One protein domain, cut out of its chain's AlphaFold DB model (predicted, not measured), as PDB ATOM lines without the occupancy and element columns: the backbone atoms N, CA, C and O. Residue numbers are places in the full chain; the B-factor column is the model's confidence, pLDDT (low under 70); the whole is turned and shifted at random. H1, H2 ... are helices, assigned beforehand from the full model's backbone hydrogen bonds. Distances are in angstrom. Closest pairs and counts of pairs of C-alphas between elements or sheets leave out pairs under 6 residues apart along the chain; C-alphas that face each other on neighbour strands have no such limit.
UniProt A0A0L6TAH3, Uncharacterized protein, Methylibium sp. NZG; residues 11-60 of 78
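AT A GLANCE: This is residues 11 to 60 of the 78 residues of an uncharacterized protein of Methylibium sp. NZG (UniProt A0A0L6TAH3). The model is a long, thin rod in which the longest helix, H2, has the shorter helix H1 packed across its first part at one end, while a third helix, H3, sticks out free at the far end of a short link. There is no compact core: H1 packs steeply across residues 25 to 32 of H2 at one end of the rod, and H3 touches neither of them. The printed part has 50 residues with three named helices in the order H1, H2, H3 and no named strand, and its class is all helix. The whole is extended, with a radius of gyration of the C-alphas of 17.3 A, and its C-alphas span 50 by 14 by 13 A.

IN THESE COORDINATES: H2 is residues 25 to 40, 22.5 A from its first C-alpha at (215.903, 147.363, 200.591) to its last at (198.731, 151.327, 214.541). H1 is residues 11 to 20, 14.3 A long, and its first C-alpha, that of Asp 11, is at (214.965, 136.469, 203.351). H3 is residues 47 to 56, also 14.3 A long, and its last C-alpha, that of Lys 56, is at (197.116, 169.352, 227.855).

HOW THE PARTS SIT: H2 touches H1 with residues 25 to 32 alone, and their closest C-alphas, those of Ala 28 and Lys 17, are 5.3 A apart. The two run the same way at a steep tilt of 66 degrees. H3 is apart from H2 and from H1. In H1, H2 and H3 every O i to N i+4 pair is within hydrogen-bond range.

THE WHOLE: The two C-alphas farthest apart, those of Asp 11 and Pro 59, are 52.2 A apart. Residues 36 to 44, of which 36 to 40 belong to H2, stand free, as do residues 46 to 52 and 54 to 60. The link from H1 to H2 is tight and that from H2 to H3 is short. The printed part has no cut. The mean pLDDT of the printed part is 79.9, and residues 40 to 45 and 54 to 60 are under 70.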
ATOM      1  N   ASP A  11     216.300 137.025 203.577       92.88
ATOM      2  CA  ASP A  11     214.965 136.469 203.351       92.88
ATOM      3  C   ASP A  11     213.868 137.475 203.719       92.88
ATOM      4  O   ASP A  11     212.956 137.716 202.926       92.88
ATOM      5  N   ILE A  12     214.010 138.160 204.857       90.38
ATOM      6  CA  ILE A  12     213.082 139.219 205.274       90.38
ATOM      7  C   ILE A  12     213.129 140.387 204.282       90.38
ATOM      8  O   ILE A  12     212.090 140.918 203.891       90.38
ATOM      9  N   ILE A  13     214.317 140.786 203.821       89.62
ATOM     10  CA  ILE A  13     214.449 141.865 202.831       89.62
ATOM     11  C   ILE A  13     213.789 141.478 201.501       89.62
ATOM     12  O   ILE A  13     213.143 142.322 200.873       89.62
ATOM     13  N   ALA A  14     213.956 140.231 201.054       91.50
ATOM     14  CA  ALA A  14     213.329 139.727 199.838       91.50
ATOM     15  C   ALA A  14     211.799 139.738 199.956       91.50
ATOM     16  O   ALA A  14     211.127 140.263 199.064       91.50
ATOM     17  N   GLN A  15     211.267 139.263 201.084       92.06
ATOM     18  CA  GLN A  15     209.835 139.265 201.367       92.06
ATOM     19  C   GLN A  15     209.267 140.689 201.381       92.06
ATOM     20  O   GLN A  15     208.337 141.000 200.643       92.06
ATOM     21  N   VAL A  16     209.894 141.607 202.122       91.00
ATOM     22  CA  VAL A  16     209.430 142.999 202.223       91.00
ATOM     23  C   VAL A  16     209.472 143.708 200.864       91.00
ATOM     24  O   VAL A  16     208.611 144.539 200.565       91.00
ATOM     25  N   LYS A  17     210.445 143.398 199.999       92.31
ATOM     26  CA  LYS A  17     210.468 143.915 198.618       92.31
ATOM     27  C   LYS A  17     209.310 143.381 197.781       92.31
ATOM     28  O   LYS A  17     208.744 144.163 197.017       92.31
ATOM     29  N   ALA A  18     208.975 142.098 197.917       91.50
ATOM     30  CA  ALA A  18     207.838 141.496 197.229       91.50
ATOM     31  C   ALA A  18     206.519 142.140 197.684       91.50
ATOM     32  O   ALA A  18     205.764 142.626 196.845       91.50
ATOM     33  N   ASP A  19     206.314 142.268 198.996       90.06
ATOM     34  CA  ASP A  19     205.084 142.811 199.583       90.06
ATOM     35  C   ASP A  19     204.877 144.299 199.247       90.06
ATOM     36  O   ASP A  19     203.762 144.752 198.997       90.06
ATOM     37  N   THR A  20     205.959 145.085 199.210       89.00
ATOM     38  CA  THR A  20     205.890 146.537 198.949       89.00
ATOM     39  C   THR A  20     206.069 146.921 197.475       89.00
ATOM     40  O   THR A  20     205.909 148.096 197.116       89.00
ATOM     41  N   GLY A  21     206.455 145.970 196.616       91.12
ATOM     42  CA  GLY A  21     206.786 146.193 195.203       91.12
ATOM     43  C   GLY A  21     207.993 147.116 194.972       91.12
ATOM     44  O   GLY A  21     208.134 147.715 193.902       91.12
ATOM     45  N   LYS A  22     208.855 147.310 195.981       92.06
ATOM     46  CA  LYS A  22     209.996 148.239 195.916       92.06
ATOM     47  C   LYS A  22     211.287 147.529 195.517       92.06
ATOM     48  O   LYS A  22     211.569 146.412 195.929       92.06
ATOM     49  N   ARG A  23     212.130 148.229 194.749       89.38
ATOM     50  CA  ARG A  23     213.397 147.680 194.228       89.38
ATOM     51  C   ARG A  23     214.539 147.696 195.248       89.38
ATOM     52  O   ARG A  23     215.382 146.802 195.244       89.38
ATOM     53  N   THR A  24     214.593 148.705 196.121       90.38
ATOM     54  CA  THR A  24     215.705 148.872 197.072       90.38
ATOM     55  C   THR A  24     215.284 148.474 198.480       90.38
ATOM     56  O   THR A  24     214.179 148.797 198.908       90.38
ATOM     57  N   ALA A  25     216.182 147.817 199.225       87.19
ATOM     58  CA  ALA A  25     215.903 147.363 200.591       87.19
ATOM     59  C   ALA A  25     215.480 148.529 201.496       87.19
ATOM     60  O   ALA A  25     214.473 148.456 202.188       87.19
ATOM     61  N   ARG A  26     216.184 149.664 201.395       89.19
ATOM     62  CA  ARG A  26     215.864 150.879 202.151       89.19
ATOM     63  C   ARG A  26     214.437 151.371 201.905       89.19
ATOM     64  O   ARG A  26     213.741 151.707 202.856       89.19
ATOM     65  N   THR A  27     214.004 151.454 200.646       90.88
ATOM     66  CA  THR A  27     212.655 151.968 200.339       90.88
ATOM     67  C   THR A  27     211.568 150.966 200.694       90.88
ATOM     68  O   THR A  27     210.503 151.388 201.133       90.88
ATOM     69  N   ALA A  28     211.851 149.669 200.566       90.44
ATOM     70  CA  ALA A  28     210.954 148.599 200.977       90.44
ATOM     71  C   ALA A  28     210.717 148.629 202.497       90.44
ATOM     72  O   ALA A  28     209.579 148.728 202.944       90.44
ATOM     73  N   VAL A  29     211.792 148.675 203.295       88.69
ATOM     74  CA  VAL A  29     211.708 148.736 204.767       88.69
ATOM     75  C   VAL A  29     211.005 150.010 205.236       88.69
ATOM     76  O   VAL A  29     210.142 149.951 206.107       88.69
ATOM     77  N   LEU A  30     211.306 151.167 204.637       89.31
ATOM     78  CA  LEU A  30     210.611 152.414 204.978       89.31
ATOM     79  C   LEU A  30     209.116 152.365 204.636       89.31
ATOM     80  O   LEU A  30     208.305 152.887 205.399       89.31
ATOM     81  N   ALA A  31     208.747 151.750 203.510       89.06
ATOM     82  CA  ALA A  31     207.348 151.581 203.130       89.06
ATOM     83  C   ALA A  31     206.610 150.653 204.108       89.06
ATOM     84  O   ALA A  31     205.527 151.009 204.565       89.06
ATOM     85  N   ALA A  32     207.228 149.534 204.491       88.88
ATOM     86  CA  ALA A  32     206.668 148.601 205.465       88.88
ATOM     87  C   ALA A  32     206.494 149.242 206.853       88.88
ATOM     88  O   ALA A  32     205.425 149.145 207.449       88.88
ATOM     89  N   LEU A  33     207.496 149.983 207.342       87.50
ATOM     90  CA  LEU A  33     207.397 150.710 208.615       87.50
ATOM     91  C   LEU A  33     206.293 151.770 208.597       87.50
ATOM     92  O   LEU A  33     205.615 151.976 209.602       87.50
ATOM     93  N   LYS A  34     206.107 152.450 207.461       88.06
ATOM     94  CA  LYS A  34     205.033 153.431 207.300       88.06
ATOM     95  C   LYS A  34     203.658 152.762 207.334       88.06
ATOM     96  O   LYS A  34     202.801 153.247 208.064       88.06
ATOM     97  N   ALA A  35     203.475 151.657 206.606       87.25
ATOM     98  CA  ALA A  35     202.231 150.887 206.612       87.25
ATOM     99  C   ALA A  35     201.886 150.399 208.030       87.25
ATOM    100  O   ALA A  35     200.807 150.688 208.535       87.25
ATOM    101  N   TYR A  36     202.859 149.809 208.729       86.00
ATOM    102  CA  TYR A  36     202.700 149.371 210.118       86.00
ATOM    103  C   TYR A  36     202.328 150.522 211.068       86.00
ATOM    104  O   TYR A  36     201.487 150.379 211.956       86.00
ATOM    105  N   HIS A  37     202.935 151.699 210.890       83.00
ATOM    106  CA  HIS A  37     202.586 152.868 211.692       83.00
ATOM    107  C   HIS A  37     201.170 153.377 211.375       83.00
ATOM    108  O   HIS A  37     200.469 153.831 212.279       83.00
ATOM    109  N   GLU A  38     200.742 153.364 210.116       81.00
ATOM    110  CA  GLU A  38     199.390 153.777 209.729       81.00
ATOM    111  C   GLU A  38     198.326 152.819 210.276       81.00
ATOM    112  O   GLU A  38     197.336 153.289 210.835       81.00
ATOM    113  N   GLU A  39     198.581 151.511 210.254       74.56
ATOM    114  CA  GLU A  39     197.730 150.504 210.900       74.56
ATOM    115  C   GLU A  39     197.632 150.729 212.416       74.56
ATOM    116  O   GLU A  39     196.538 150.729 212.978       74.56
ATOM    117  N   ARG A  40     198.747 151.028 213.096       64.75
ATOM    118  CA  ARG A  40     198.731 151.327 214.541       64.75
ATOM    119  C   ARG A  40     198.134 152.678 214.902       64.75
ATOM    120  O   ARG A  40     197.687 152.856 216.027       64.75
ATOM    121  N   LYS A  41     198.086 153.650 213.988       58.91
ATOM    122  CA  LYS A  41     197.361 154.913 214.238       58.91
ATOM    123  C   LYS A  41     195.851 154.703 214.367       58.91
ATOM    124  O   LYS A  41     195.177 155.606 214.855       58.91
ATOM    125  N   PHE A  42     195.342 153.546 213.948       55.69
ATOM    126  CA  PHE A  42     193.966 153.131 214.186       55.69
ATOM    127  C   PHE A  42     193.744 152.475 215.556       55.69
ATOM    128  O   PHE A  42     192.591 152.216 215.896       55.69
ATOM    129  N   GLU A  43     194.783 152.253 216.376       60.91
ATOM    130  CA  GLU A  43     194.553 151.923 217.785       60.91
ATOM    131  C   GLU A  43     193.920 153.144 218.467       60.91
ATOM    132  O   GLU A  43     194.531 154.224 218.490       60.91
ATOM    133  N   PRO A  44     192.692 153.015 219.008       63.00
ATOM    134  CA  PRO A  44     192.095 154.096 219.762       63.00
ATOM    135  C   PRO A  44     193.044 154.450 220.913       63.00
ATOM    136  O   PRO A  44     193.605 153.549 221.548       63.00
ATOM    137  N   PRO A  45     193.262 155.748 221.181       69.94
ATOM    138  CA  PRO A  45     194.156 156.173 222.242       69.94
ATOM    139  C   PRO A  45     193.766 155.484 223.547       69.94
ATOM    140  O   PRO A  45     192.591 155.440 223.923       69.94
ATOM    141  N   THR A  46     194.766 154.951 224.245       75.81
ATOM    142  CA  THR A  46     194.534 154.325 225.549       75.81
ATOM    143  C   THR A  46     193.898 155.339 226.510       75.81
ATOM    144  O   THR A  46     194.125 156.550 226.369       75.81
ATOM    145  N   PRO A  47     193.133 154.894 227.523       73.75
ATOM    146  CA  PRO A  47     192.517 155.798 228.500       73.75
ATOM    147  C   PRO A  47     193.522 156.780 229.126       73.75
ATOM    148  O   PRO A  47     193.211 157.953 229.334       73.75
ATOM    149  N   GLU A  48     194.763 156.337 229.340       77.56
ATOM    150  CA  GLU A  48     195.857 157.165 229.851       77.56
ATOM    151  C   GLU A  48     196.314 158.242 228.856       77.56
ATOM    152  O   GLU A  48     196.554 159.391 229.241       77.56
ATOM    153  N   GLN A  49     196.403 157.908 227.563       77.31
ATOM    154  CA  GLN A  49     196.722 158.867 226.501       77.31
ATOM    155  C   GLN A  49     195.599 159.897 226.321       77.31
ATOM    156  O   GLN A  49     195.892 161.089 226.174       77.31
ATOM    157  N   CYS A  50     194.337 159.470 226.415       71.56
ATOM    158  CA  CYS A  50     193.166 160.348 226.445       71.56
ATOM    159  C   CYS A  50     193.215 161.310 227.638       71.56
ATOM    160  O   CYS A  50     193.137 162.526 227.454       71.56
ATOM    161  N   ALA A  51     193.437 160.797 228.852       74.69
ATOM    162  CA  ALA A  51     193.552 161.616 230.059       74.69
ATOM    163  C   ALA A  51     194.704 162.630 229.955       74.69
ATOM    164  O   ALA A  51     194.565 163.795 230.338       74.69
ATOM    165  N   ARG A  52     195.842 162.226 229.376       75.25
ATOM    166  CA  ARG A  52     196.998 163.104 229.154       75.25
ATOM    167  C   ARG A  52     196.728 164.171 228.086       75.25
ATOM    168  O   ARG A  52     197.205 165.295 228.243       75.25
ATOM    169  N   GLN A  53     195.954 163.867 227.040       71.81
ATOM    170  CA  GLN A  53     195.485 164.869 226.071       71.81
ATOM    171  C   GLN A  53     194.509 165.865 226.700       71.81
ATOM    172  O   GLN A  53     194.657 167.065 226.472       71.81
ATOM    173  N   MET A  54     193.566 165.399 227.524       67.50
ATOM    174  CA  MET A  54     192.623 166.283 228.218       67.50
ATOM    175  C   MET A  54     193.342 167.238 229.175       67.50
ATOM    176  O   MET A  54     193.056 168.430 229.175       67.50
ATOM    177  N   ARG A  55     194.364 166.767 229.904       66.94
ATOM    178  CA  ARG A  55     195.206 167.635 230.752       66.94
ATOM    179  C   ARG A  55     195.966 168.704 229.957       66.94
ATOM    180  O   ARG A  55     196.149 169.807 230.457       66.94
ATOM    181  N   LYS A  56     196.407 168.396 228.730       66.56
ATOM    182  CA  LYS A  56     197.116 169.352 227.855       66.56
ATOM    183  C   LYS A  56     196.194 170.380 227.197       66.56
ATOM    184  O   LYS A  56     196.660 171.466 226.875       66.56
ATOM    185  N   ARG A  57     194.922 170.042 226.966       62.72
ATOM    186  CA  ARG A  57     193.943 170.925 226.309       62.72
ATOM    187  C   ARG A  57     193.300 171.951 227.249       62.72
ATOM    188  O   ARG A  57     192.517 172.771 226.782       62.72
ATOM    189  N   GLY A  58     193.673 171.960 228.530       62.31
ATOM    190  CA  GLY A  58     193.022 172.800 229.533       62.31
ATOM    191  C   GLY A  58     191.598 172.313 229.833       62.31
ATOM    192  O   GLY A  58     191.178 171.278 229.311       62.31
ATOM    193  N   PRO A  59     190.851 173.008 230.706       62.38
ATOM    194  CA  PRO A  59     189.477 172.634 231.018       62.38
ATOM    195  C   PRO A  59     188.635 172.655 229.739       62.38
ATOM    196  O   PRO A  59     188.437 173.700 229.122       62.38
ATOM    197  N   MET A  60     188.165 171.478 229.328       59.59
ATOM    198  CA  MET A  60     187.253 171.343 228.202       59.59
ATOM    199  C   MET A  60     185.926 172.004 228.606       59.59
ATOM    200  O   MET A  60     185.389 171.647 229.661       59.59
TER     201      MET A  60